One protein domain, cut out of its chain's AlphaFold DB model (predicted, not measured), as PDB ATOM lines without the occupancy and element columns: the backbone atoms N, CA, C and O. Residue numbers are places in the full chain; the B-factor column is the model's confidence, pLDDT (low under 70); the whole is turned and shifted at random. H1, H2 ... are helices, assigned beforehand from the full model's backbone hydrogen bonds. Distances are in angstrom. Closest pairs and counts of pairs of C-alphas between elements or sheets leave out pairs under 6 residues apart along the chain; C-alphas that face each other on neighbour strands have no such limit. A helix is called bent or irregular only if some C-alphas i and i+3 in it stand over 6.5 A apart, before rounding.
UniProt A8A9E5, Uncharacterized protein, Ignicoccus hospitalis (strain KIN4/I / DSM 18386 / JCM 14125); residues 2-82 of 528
ATOM      1  N   VAL A   2      28.880 109.484  14.100       54.12
ATOM      2  CA  VAL A   2      30.078 110.267  13.684       54.12
ATOM      3  C   VAL A   2      30.772 111.011  14.844       54.12
ATOM      4  O   VAL A   2      31.995 111.021  14.925       54.12
ATOM      5  N   VAL A   3      30.012 111.548  15.807       58.81
ATOM      6  CA  VAL A   3      30.560 112.241  16.998       58.81
ATOM      7  C   VAL A   3      31.210 111.275  18.008       58.81
ATOM      8  O   VAL A   3      31.999 111.695  18.852       58.81
ATOM      9  N   ASP A   4      30.920 109.974  17.927       79.25
ATOM     10  CA  ASP A   4      31.398 109.007  18.918       79.25
ATOM     11  C   ASP A   4      32.845 108.564  18.657       79.25
ATOM     12  O   ASP A   4      33.588 108.355  19.612       79.25
ATOM     13  N   VAL A   5      33.279 108.514  17.393       88.50
ATOM     14  CA  VAL A   5      34.614 108.020  17.008       88.50
ATOM     15  C   VAL A   5      35.730 108.934  17.521       88.50
ATOM     16  O   VAL A   5      36.681 108.457  18.137       88.50
ATOM     17  N   LEU A   6      35.604 110.255  17.337       92.88
ATOM     18  CA  LEU A   6      36.616 111.204  17.816       92.88
ATOM     19  C   LEU A   6      36.720 111.196  19.348       92.88
ATOM     20  O   LEU A   6      37.817 111.280  19.889       92.88
ATOM     21  N   ARG A   7      35.591 111.064  20.052       93.00
ATOM     22  CA  ARG A   7      35.570 111.027  21.519       93.00
ATOM     23  C   ARG A   7      36.272 109.785  22.069       93.00
ATOM     24  O   ARG A   7      37.079 109.927  22.978       93.00
ATOM     25  N   ILE A   8      36.001 108.605  21.504       91.94
ATOM     26  CA  ILE A   8      36.661 107.361  21.930       91.94
ATOM     27  C   ILE A   8      38.167 107.442  21.655       91.94
ATOM     28  O   ILE A   8      38.968 107.144  22.532       91.94
ATOM     29  N   LEU A   9      38.563 107.946  20.481       92.06
ATOM     30  CA  LEU A   9      39.979 108.126  20.153       92.06
ATOM     31  C   LEU A   9      40.675 109.151  21.052       92.06
ATOM     32  O   LEU A   9      41.851 108.977  21.350       92.06
ATOM     33  N   MET A  10      39.982 110.198  21.505       94.31
ATOM     34  CA  MET A  10      40.522 111.134  22.495       94.31
ATOM     35  C   MET A  10      40.720 110.469  23.864       94.31
ATOM     36  O   MET A  10      41.742 110.714  24.498       94.31
ATOM     37  N   GLU A  11      39.783 109.626  24.309       94.38
ATOM     38  CA  GLU A  11      39.916 108.861  25.559       94.38
ATOM     39  C   GLU A  11      41.089 107.867  25.480       94.38
ATOM     40  O   GLU A  11      41.949 107.864  26.362       94.38
ATOM     41  N   ASP A  12      41.193 107.110  24.385       93.00
ATOM     42  CA  ASP A  12      42.273 106.142  24.156       93.00
ATOM     43  C   ASP A  12      43.641 106.811  23.946       93.00
ATOM     44  O   ASP A  12      44.677 106.265  24.334       93.00
ATOM     45  N   ALA A  13      43.663 108.019  23.375       92.38
ATOM     46  CA  ALA A  13      44.862 108.847  23.240       92.38
ATOM     47  C   ALA A  13      45.281 109.538  24.551       92.38
ATOM     48  O   ALA A  13      46.305 110.233  24.573       92.38
ATOM     49  N   GLY A  14      44.502 109.381  25.632       94.38
ATOM     50  CA  GLY A  14      44.742 110.032  26.920       94.38
ATOM     51  C   GLY A  14      44.586 111.555  26.868       94.38
ATOM     52  O   GLY A  14      45.250 112.272  27.618       94.38
ATOM     53  N   CYS A  15      43.753 112.070  25.963       94.44
ATOM     54  CA  CYS A  15      43.545 113.499  25.784       94.44
ATOM     55  C   CYS A  15      42.536 114.065  26.790       94.44
ATOM     56  O   CYS A  15      41.333 113.847  26.665       94.44
ATOM     57  N   GLU A  16      42.987 114.916  27.710       90.81
ATOM     58  CA  GLU A  16      42.072 115.728  28.532       90.81
ATOM     59  C   GLU A  16      41.577 116.988  27.799       90.81
ATOM     60  O   GLU A  16      40.540 117.561  28.144       90.81
ATOM     61  N   ARG A  17      42.328 117.455  26.792       92.62
ATOM     62  CA  ARG A  17      42.029 118.648  25.988       92.62
ATOM     63  C   ARG A  17      42.409 118.417  24.530       92.62
ATOM     64  O   ARG A  17      43.346 117.683  24.239       92.62
ATOM     65  N   PHE A  18      41.686 119.068  23.622       94.88
ATOM     66  CA  PHE A  18      41.977 119.011  22.192       94.88
ATOM     67  C   PHE A  18      43.071 120.028  21.832       94.88
ATOM     68  O   PHE A  18      42.784 121.191  21.549       94.88
ATOM     69  N   ASP A  19      44.329 119.598  21.902       95.88
ATOM     70  CA  ASP A  19      45.515 120.383  21.552       95.88
ATOM     71  C   ASP A  19      46.422 119.645  20.544       95.88
ATOM     72  O   ASP A  19      46.097 118.567  20.044       95.88
ATOM     73  N   VAL A  20      47.571 120.243  20.218       95.06
ATOM     74  CA  VAL A  20      48.548 119.694  19.257       95.06
ATOM     75  C   VAL A  20      49.053 118.307  19.678       95.06
ATOM     76  O   VAL A  20      49.233 117.441  18.822       95.06
ATOM     77  N   ASN A  21      49.244 118.073  20.981       95.19
ATOM     78  CA  ASN A  21      49.702 116.780  21.493       95.19
ATOM     79  C   ASN A  21      48.601 115.728  21.355       95.19
ATOM     80  O   ASN A  21      48.875 114.609  20.929       95.19
ATOM     81  N   CYS A  22      47.352 116.108  21.637       96.62
ATOM     82  CA  CYS A  22      46.213 115.227  21.434       96.62
ATOM     83  C   CYS A  22      46.077 114.789  19.968       96.62
ATOM     84  O   CYS A  22      45.929 113.601  19.686       96.62
ATOM     85  N   ILE A  23      46.201 115.727  19.021       96.38
ATOM     86  CA  ILE A  23      46.154 115.412  17.586       96.38
ATOM     87  C   ILE A  23      47.282 114.447  17.212       96.38
ATOM     88  O   ILE A  23      47.037 113.479  16.496       96.38
ATOM     89  N   ASN A  24      48.503 114.667  17.712       96.75
ATOM     90  CA  ASN A  24      49.620 113.761  17.448       96.75
ATOM     91  C   ASN A  24      49.345 112.337  17.954       96.75
ATOM     92  O   ASN A  24      49.545 111.383  17.206       96.75
ATOM     93  N   ASN A  25      48.845 112.197  19.183       95.88
ATOM     94  CA  ASN A  25      48.543 110.892  19.775       95.88
ATOM     95  C   ASN A  25      47.430 110.160  19.006       95.88
ATOM     96  O   ASN A  25      47.535 108.959  18.768       95.88
ATOM     97  N   ILE A  26      46.394 110.880  18.560       95.69
ATOM     98  CA  ILE A  26      45.332 110.311  17.718       95.69
ATOM     99  C   ILE A  26      45.907 109.834  16.378       95.69
ATOM    100  O   ILE A  26      45.621 108.718  15.948       95.69
ATOM    101  N   LEU A  27      46.749 110.643  15.724       95.81
ATOM    102  CA  LEU A  27      47.396 110.256  14.466       95.81
ATOM    103  C   LEU A  27      48.313 109.036  14.643       95.81
ATOM    104  O   LEU A  27      48.355 108.180  13.761       95.81
ATOM    105  N   GLU A  28      49.003 108.919  15.780       94.81
ATOM    106  CA  GLU A  28      49.820 107.748  16.114       94.81
ATOM    107  C   GLU A  28      48.961 106.487  16.282       94.81
ATOM    108  O   GLU A  28      49.242 105.485  15.621       94.81
ATOM    109  N   LEU A  29      47.860 106.556  17.041       93.50
ATOM    110  CA  LEU A  29      46.920 105.437  17.208       93.50
ATOM    111  C   LEU A  29      46.348 104.934  15.875       93.50
ATOM    112  O   LEU A  29      46.247 103.721  15.664       93.50
ATOM    113  N   VAL A  30      46.011 105.858  14.970       92.69
ATOM    114  CA  VAL A  30      45.525 105.534  13.619       92.69
ATOM    115  C   VAL A  30      46.648 104.939  12.764       92.69
ATOM    116  O   VAL A  30      46.426 103.957  12.059       92.69
ATOM    117  N   SER A  31      47.867 105.483  12.836       91.62
ATOM    118  CA  SER A  31      49.006 105.014  12.033       91.62
ATOM    119  C   SER A  31      49.501 103.618  12.423       91.62
ATOM    120  O   SER A  31      49.913 102.842  11.560       91.62
ATOM    121  N   GLU A  32      49.435 103.274  13.709       88.19
ATOM    122  CA  GLU A  32      49.918 101.997  14.237       88.19
ATOM    123  C   GLU A  32      48.882 100.866  14.107       88.19
ATOM    124  O   GLU A  32      49.153  99.744  14.538       88.19
ATOM    125  N   ASN A  33      47.703 101.128  13.516       81.88
ATOM    126  CA  ASN A  33      46.563 100.196  13.484       81.88
ATOM    127  C   ASN A  33      46.197  99.658  14.886       81.88
ATOM    128  O   ASN A  33      45.745  98.519  15.028       81.88
ATOM    129  N   LYS A  34      46.424 100.456  15.941       75.50
ATOM    130  CA  LYS A  34      46.106 100.070  17.327       75.50
ATOM    131  C   LYS A  34      44.619 100.190  17.644       75.50
ATOM    132  O   LYS A  34      44.147  99.550  18.579       75.50
ATOM    133  N   TYR A  35      43.889 100.953  16.839       75.94
ATOM    134  CA  TYR A  35      42.435 100.936  16.821       75.94
ATOM    135  C   TYR A  35      41.954  99.837  15.853       75.94
ATOM    136  O   TYR A  35      42.576  99.674  14.795       75.94
ATOM    137  N   PRO A  36      40.892  99.061  16.171       69.69
ATOM    138  CA  PRO A  36      40.286  98.129  15.216       69.69
ATOM    139  C   PRO A  36      40.103  98.845  13.881       69.69
ATOM    140  O   PRO A  36      39.680  99.996  13.895       69.69
ATOM    141  N   LYS A  37      40.498  98.206  12.766       76.56
ATOM    142  CA  LYS A  37      40.539  98.828  11.431       76.56
ATOM    143  C   LYS A  37      39.284  99.671  11.204       76.56
ATOM    144  O   LYS A  37      38.235  99.091  10.938       76.56
ATOM    145  N   LEU A  38      39.437 100.994  11.314       85.94
ATOM    146  CA  LEU A  38      38.402 101.946  10.940       85.94
ATOM    147  C   LEU A  38      38.046 101.619   9.497       85.94
ATOM    148  O   LEU A  38      38.941 101.550   8.644       85.94
ATOM    149  N   ASP A  39      36.774 101.351   9.238       90.31
ATOM    150  CA  ASP A  39      36.340 101.253   7.855       90.31
ATOM    151  C   ASP A  39      36.447 102.633   7.172       90.31
ATOM    152  O   ASP A  39      36.719 103.659   7.804       90.31
ATOM    153  N   GLU A  40      36.314 102.668   5.847       89.44
ATOM    154  CA  GLU A  40      36.478 103.918   5.092       89.44
ATOM    155  C   GLU A  40      35.449 104.993   5.501       89.44
ATOM    156  O   GLU A  40      35.733 106.187   5.382       89.44
ATOM    157  N   GLU A  41      34.281 104.599   6.020       91.00
ATOM    158  CA  GLU A  41      33.235 105.521   6.469       91.00
ATOM    159  C   GLU A  41      33.587 106.132   7.835       91.00
ATOM    160  O   GLU A  41      33.536 107.353   8.001       91.00
ATOM    161  N   GLU A  42      34.047 105.316   8.787       91.94
ATOM    162  CA  GLU A  42      34.544 105.763  10.093       91.94
ATOM    163  C   GLU A  42      35.805 106.627   9.963       91.94
ATOM    164  O   GLU A  42      35.969 107.625  10.674       91.94
ATOM    165  N   LYS A  43      36.682 106.294   9.013       92.69
ATOM    166  CA  LYS A  43      37.882 107.073   8.707       92.69
ATOM    167  C   LYS A  43      37.543 108.442   8.118       92.69
ATOM    168  O   LYS A  43      38.115 109.445   8.544       92.69
ATOM    169  N   ALA A  44      36.587 108.515   7.190       93.31
ATOM    170  CA  ALA A  44      36.112 109.786   6.641       93.31
ATOM    171  C   ALA A  44      35.401 110.647   7.704       93.31
ATOM    172  O   ALA A  44      35.567 111.870   7.736       93.31
ATOM    173  N   ALA A  45      34.641 110.010   8.600       92.56
ATOM    174  CA  ALA A  45      33.989 110.650   9.740       92.56
ATOM    175  C   ALA A  45      35.002 111.245  10.736       92.56
ATOM    176  O   ALA A  45      34.823 112.374  11.211       92.56
ATOM    177  N   LEU A  46      36.085 110.514  11.018       94.56
ATOM    178  CA  LEU A  46      37.202 110.992  11.828       94.56
ATOM    179  C   LEU A  46      37.915 112.177  11.161       94.56
ATOM    180  O   LEU A  46      38.154 113.180  11.831       94.56
ATOM    181  N   ASP A  47      38.197 112.088   9.856       95.94
ATOM    182  CA  ASP A  47      38.874 113.148   9.093       95.94
ATOM    183  C   ASP A  47      38.098 114.473   9.140       95.94
ATOM    184  O   ASP A  47      38.652 115.532   9.432       95.94
ATOM    185  N   GLN A  48      36.782 114.412   8.923       95.38
ATOM    186  CA  GLN A  48      35.909 115.581   9.019       95.38
ATOM    187  C   GLN A  48      35.886 116.163  10.442       95.38
ATOM    188  O   GLN A  48      36.009 117.376  10.620       95.38
ATOM    189  N   SER A  49      35.751 115.309  11.461       95.00
ATOM    190  CA  SER A  49      35.620 115.749  12.856       95.00
ATOM    191  C   SER A  49      36.906 116.392  13.386       95.00
ATOM    192  O   SER A  49      36.849 117.399  14.093       95.00
ATOM    193  N   LEU A  50      38.069 115.836  13.030       95.00
ATOM    194  CA  LEU A  50      39.371 116.414  13.369       95.00
ATOM    195  C   LEU A  50      39.581 117.753  12.661       95.00
ATOM    196  O   LEU A  50      39.944 118.724  13.324       95.00
ATOM    197  N   ALA A  51      39.303 117.832  11.357       95.56
ATOM    198  CA  ALA A  51      39.421 119.073  10.594       95.56
ATOM    199  C   ALA A  51      38.591 120.212  11.214       95.56
ATOM    200  O   ALA A  51      39.107 121.306  11.434       95.56
ATOM    201  N   GLU A  52      37.335 119.943  11.587       94.56
ATOM    202  CA  GLU A  52      36.467 120.934  12.232       94.56
ATOM    203  C   GLU A  52      37.009 121.421  13.580       94.56
ATOM    204  O   GLU A  52      36.974 122.620  13.865       94.56
ATOM    205  N   GLN A  53      37.505 120.518  14.430       94.12
ATOM    206  CA  GLN A  53      38.052 120.904  15.734       94.12
ATOM    207  C   GLN A  53      39.364 121.683  15.597       94.12
ATOM    208  O   GLN A  53      39.587 122.652  16.323       94.12
ATOM    209  N   ILE A  54      40.204 121.313  14.629       95.25
ATOM    210  CA  ILE A  54      41.456 122.008  14.310       95.25
ATOM    211  C   ILE A  54      41.172 123.429  13.828       95.25
ATOM    212  O   ILE A  54      41.789 124.369  14.334       95.25
ATOM    213  N   SER A  55      40.194 123.604  12.936       93.56
ATOM    214  CA  SER A  55      39.752 124.925  12.480       93.56
ATOM    215  C   SER A  55      39.164 125.757  13.622       93.56
ATOM    216  O   SER A  55      39.553 126.915  13.796       93.56
ATOM    217  N   LYS A  56      38.308 125.165  14.473       93.75
ATOM    218  CA  LYS A  56      37.726 125.840  15.652       93.75
ATOM    219  C   LYS A  56      38.789 126.325  16.639       93.75
ATOM    220  O   LYS A  56      38.673 127.427  17.166       93.75
ATOM    221  N   GLN A  57      39.828 125.527  16.875       93.12
ATOM    222  CA  GLN A  57      40.933 125.864  17.781       93.12
ATOM    223  C   GLN A  57      42.071 126.634  17.088       93.12
ATOM    224  O   GLN A  57      43.045 127.011  17.739       93.12
ATOM    225  N   ARG A  58      41.962 126.883  15.773       93.69
ATOM    226  CA  ARG A  58      42.982 127.531  14.927       93.69
ATOM    227  C   ARG A  58      44.371 126.893  15.065       93.69
ATOM    228  O   ARG A  58      45.388 127.589  15.047       93.69
ATOM    229  N   LEU A  59      44.415 125.571  15.209       93.56
ATOM    230  CA  LEU A  59      45.661 124.825  15.374       93.56
ATOM    231  C   LEU A  59      46.355 124.681  14.018       93.56
ATOM    232  O   LEU A  59      45.742 124.265  13.040       93.56
ATOM    233  N   LYS A  60      47.645 125.021  13.959       95.12
ATOM    234  CA  LYS A  60      48.462 124.890  12.748       95.12
ATOM    235  C   LYS A  60      49.743 124.138  13.065       95.12
ATOM    236  O   LYS A  60      50.461 124.505  13.992       95.12
ATOM    237  N   SER A  61      50.026 123.095  12.295       96.56
ATOM    238  CA  SER A  61      51.267 122.328  12.408       96.56
ATOM    239  C   SER A  61      51.543 121.580  11.109       96.56
ATOM    240  O   SER A  61      50.798 120.679  10.727       96.56
ATOM    241  N   GLN A  62      52.633 121.948  10.435       95.19
ATOM    242  CA  GLN A  62      53.025 121.328   9.170       95.19
ATOM    243  C   GLN A  62      53.444 119.862   9.353       95.19
ATOM    244  O   GLN A  62      53.080 119.016   8.543       95.19
ATOM    245  N   GLU A  63      54.118 119.545  10.460       96.25
ATOM    246  CA  GLU A  63      54.513 118.172  10.789       96.25
ATOM    247  C   GLU A  63      53.290 117.262  10.991       96.25
ATOM    248  O   GLU A  63      53.243 116.140  10.478       96.25
ATOM    249  N   LEU A  64      52.266 117.754  11.695       96.50
ATOM    250  CA  LEU A  64      51.031 116.993  11.889       96.50
ATOM    251  C   LEU A  64      50.224 116.877  10.597       96.50
ATOM    252  O   LEU A  64      49.604 115.841  10.379       96.50
ATOM    253  N   ALA A  65      50.267 117.884   9.719       96.31
ATOM    254  CA  ALA A  65      49.621 117.799   8.413       96.31
ATOM    255  C   ALA A  65      50.219 116.667   7.561       96.31
ATOM    256  O   ALA A  65      49.483 115.889   6.963       96.31
ATOM    257  N   GLU A  66      51.546 116.518   7.557       96.56
ATOM    258  CA  GLU A  66      52.225 115.415   6.862       96.56
ATOM    259  C   GLU A  66      51.941 114.047   7.502       96.56
ATOM    260  O   GLU A  66      51.875 113.026   6.812       96.56
ATOM    261  N   LYS A  67      51.775 113.978   8.830       96.56
ATOM    262  CA  LYS A  67      51.320 112.746   9.500       96.56
ATOM    263  C   LYS A  67      49.875 112.403   9.123       96.56
ATOM    264  O   LYS A  67      49.619 111.251   8.787       96.56
ATOM    265  N   ALA A  68      48.971 113.383   9.116       96.06
ATOM    266  CA  ALA A  68      47.566 113.212   8.746       96.06
ATOM    267  C   ALA A  68      47.403 112.731   7.293       96.06
ATOM    268  O   ALA A  68      46.687 111.764   7.039       96.06
ATOM    269  N   GLU A  69      48.151 113.316   6.355       96.44
ATOM    270  CA  GLU A  69      48.150 112.899   4.947       96.44
ATOM    271  C   GLU A  69      48.645 111.449   4.781       96.44
ATOM    272  O   GLU A  69      48.031 110.656   4.067       96.44
ATOM    273  N   ARG A  70      49.690 111.042   5.522       95.50
ATOM    274  CA  ARG A  70      50.206 109.658   5.495       95.50
ATOM    275  C   ARG A  70      49.203 108.618   5.981       95.50
ATOM    276  O   ARG A  70      49.220 107.495   5.481       95.50
ATOM    277  N   VAL A  71      48.340 108.970   6.933       94.06
ATOM    278  CA  VAL A  71      47.268 108.077   7.394       94.06
ATOM    279  C   VAL A  71      45.985 108.215   6.570       94.06
ATOM    280  O   VAL A  71      45.028 107.487   6.816       94.06
ATOM    281  N   GLY A  72      45.962 109.073   5.544       94.69
ATOM    282  CA  GLY A  72      44.821 109.283   4.648       94.69
ATOM    283  C   GLY A  72      43.697 110.130   5.251       94.69
ATOM    284  O   GLY A  72      42.537 109.888   4.933       94.69
ATOM    285  N   LEU A  73      44.032 111.073   6.137       96.06
ATOM    286  CA  LEU A  73      43.132 112.078   6.714       96.06
ATOM    287  C   LEU A  73      43.422 113.444   6.063       96.06
ATOM    288  O   LEU A  73      44.124 114.296   6.617       96.06
ATOM    289  N   ASN A  74      42.955 113.616   4.827       96.06
ATOM    290  CA  ASN A  74      43.344 114.742   3.974       96.06
ATOM    291  C   ASN A  74      42.725 116.069   4.435       96.06
ATOM    292  O   ASN A  74      43.409 117.091   4.432       96.06
ATOM    293  N   LYS A  75      41.469 116.072   4.902       95.50
ATOM    294  CA  LYS A  75      40.818 117.303   5.393       95.50
ATOM    295  C   LYS A  75      41.488 117.819   6.663       95.50
ATOM    296  O   LYS A  75      41.667 119.022   6.836       95.50
ATOM    297  N   THR A  76      41.897 116.902   7.532       96.00
ATOM    298  CA  THR A  76      42.683 117.183   8.736       96.00
ATOM    299  C   THR A  76      44.027 117.809   8.363       96.00
ATOM    300  O   THR A  76      44.435 118.800   8.973       96.00
ATOM    301  N   ALA A  77      44.699 117.280   7.333       96.12
ATOM    302  CA  ALA A  77      45.952 117.836   6.828       96.12
ATOM    303  C   ALA A  77      45.777 119.268   6.289       96.12
ATOM    304  O   ALA A  77      46.568 120.153   6.627       96.12
ATOM    305  N   ASP A  78      44.717 119.526   5.522       95.06
ATOM    306  CA  ASP A  78      44.415 120.857   4.981       95.06
ATOM    307  C   ASP A  78      44.061 121.871   6.080       95.06
ATOM    308  O   ASP A  78      44.533 123.016   6.051       95.06
ATOM    309  N   ALA A  79      43.301 121.449   7.095       94.62
ATOM    310  CA  ALA A  79      42.997 122.266   8.270       94.62
ATOM    311  C   ALA A  79      44.275 122.638   9.046       94.62
ATOM    312  O   ALA A  79      44.476 123.806   9.382       94.62
ATOM    313  N   LEU A  80      45.198 121.687   9.243       95.44
ATOM    314  CA  LEU A  80      46.486 121.912   9.919       95.44
ATOM    315  C   LEU A  80      47.449 122.808   9.129       95.44
ATOM    316  O   LEU A  80      48.271 123.503   9.734       95.44
ATOM    317  N   ARG A  81      47.345 122.821   7.794       95.12
ATOM    318  CA  ARG A  81      48.047 123.780   6.919       95.12
ATOM    319  C   ARG A  81      47.403 125.168   6.945       95.12
ATOM    320  O   ARG A  81      48.018 126.141   6.514       95.12
ATOM    321  N   GLY A  82      46.187 125.283   7.482       86.62
ATOM    322  CA  GLY A  82      45.405 126.513   7.480       86.62
ATOM    323  C   GLY A  82      44.824 126.857   6.109       86.62
ATOM    324  O   GLY A  82      44.598 128.034   5.850       86.62
TER     325      GLY A  82
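Overview. This is residues 2 to 82 of the 528 residues of an uncharacterized protein of Ignicoccus hospitalis (strain KIN4/I / DSM 18386 / JCM 14125) (UniProt A8A9E5). Four helices lie side by side in a curved row, in the order H3, H5, H4, H2, with the two end helices of the row, H2 and H3, near each other; H1 crosses the row's open side nearly at right angles, packing mostly on H3 and reaching H2. In the row H2 and H4 run one way and H3 and H5 the other, and H4 and H5 make a helical hairpin. The printed part has 81 residues with five named helices, H1 to H5 in that order along the chain, and no named strand; the class is all helix. The whole is compact and rounded, with a radius of gyration of the C-alphas of 11.0 A and spans of 29 by 25 by 21 A.

Arrangement. H1, residues 2 to 12, touches H3, residues 40 to 57, about perpendicular at 77 degrees; their closest C-alphas are those of Val 2 and Ala 45, 5.6 A apart, and H3 touches H1 with residues 42 to 50 alone. H1 and H2, residues 20 to 31, only just touch, with 3 pairs of C-alphas within 8 A, the closest those of Leu 9 and Ile 26 at 6.3 A; they are about perpendicular at 81 degrees. H2 and H3 are near each other, with 7 pairs of C-alphas within 10 A. H2, with residues 23 to 27 alone, touches H4, residues 62 to 70, at a shallow tilt of 20 degrees, the same way; the closest C-alphas, of Leu 27 and Ala 68, are 6.4 A apart. H3, with residues 47 to 55 alone, touches H5, residues 74 to 81, at a shallow tilt of 18 degrees, the same way, the closest C-alphas being those of Ala 51 and Thr 76 at 4.2 A. H4 and H5 touch as a helical hairpin at a shallow tilt of 7 degrees, opposite ways, and the closest C-alphas, of Ala 65 and Ala 77, are 4.0 A apart. H1 is apart from H4 and H5, and H2 is apart from H5. Every O i to N i+4 pair is within hydrogen-bond range in H2, H3, H4 and H5, and 5 of 7 are in H1.

Along the chain. H1 begins at C-alpha 2, (30.078, 110.267, 13.684), and is 16.6 A long; it is neither bent nor irregular, but only just, as C-alphas 3 and 6 are 6.2 A apart. H2 is 16.4 A long. H3, the longest helix, runs 25.7 A from C-alpha 40 at (36.478, 103.918, 5.092). H4 and H5 are shorter, and H5 ends at C-alpha 81, (48.047, 123.780, 6.919).

Size, cuts and confidence. The two C-alphas farthest apart, those of Pro 36 and Gly 82, are 29.9 A apart. The printed part has no cut and no long link; the links H3 to H4 and H4 to H5 are tight, and H1 to H2 and H2 to H3 are short. Mean pLDDT of the printed part is 91.8, with residues 2, 3 and 36 under 70.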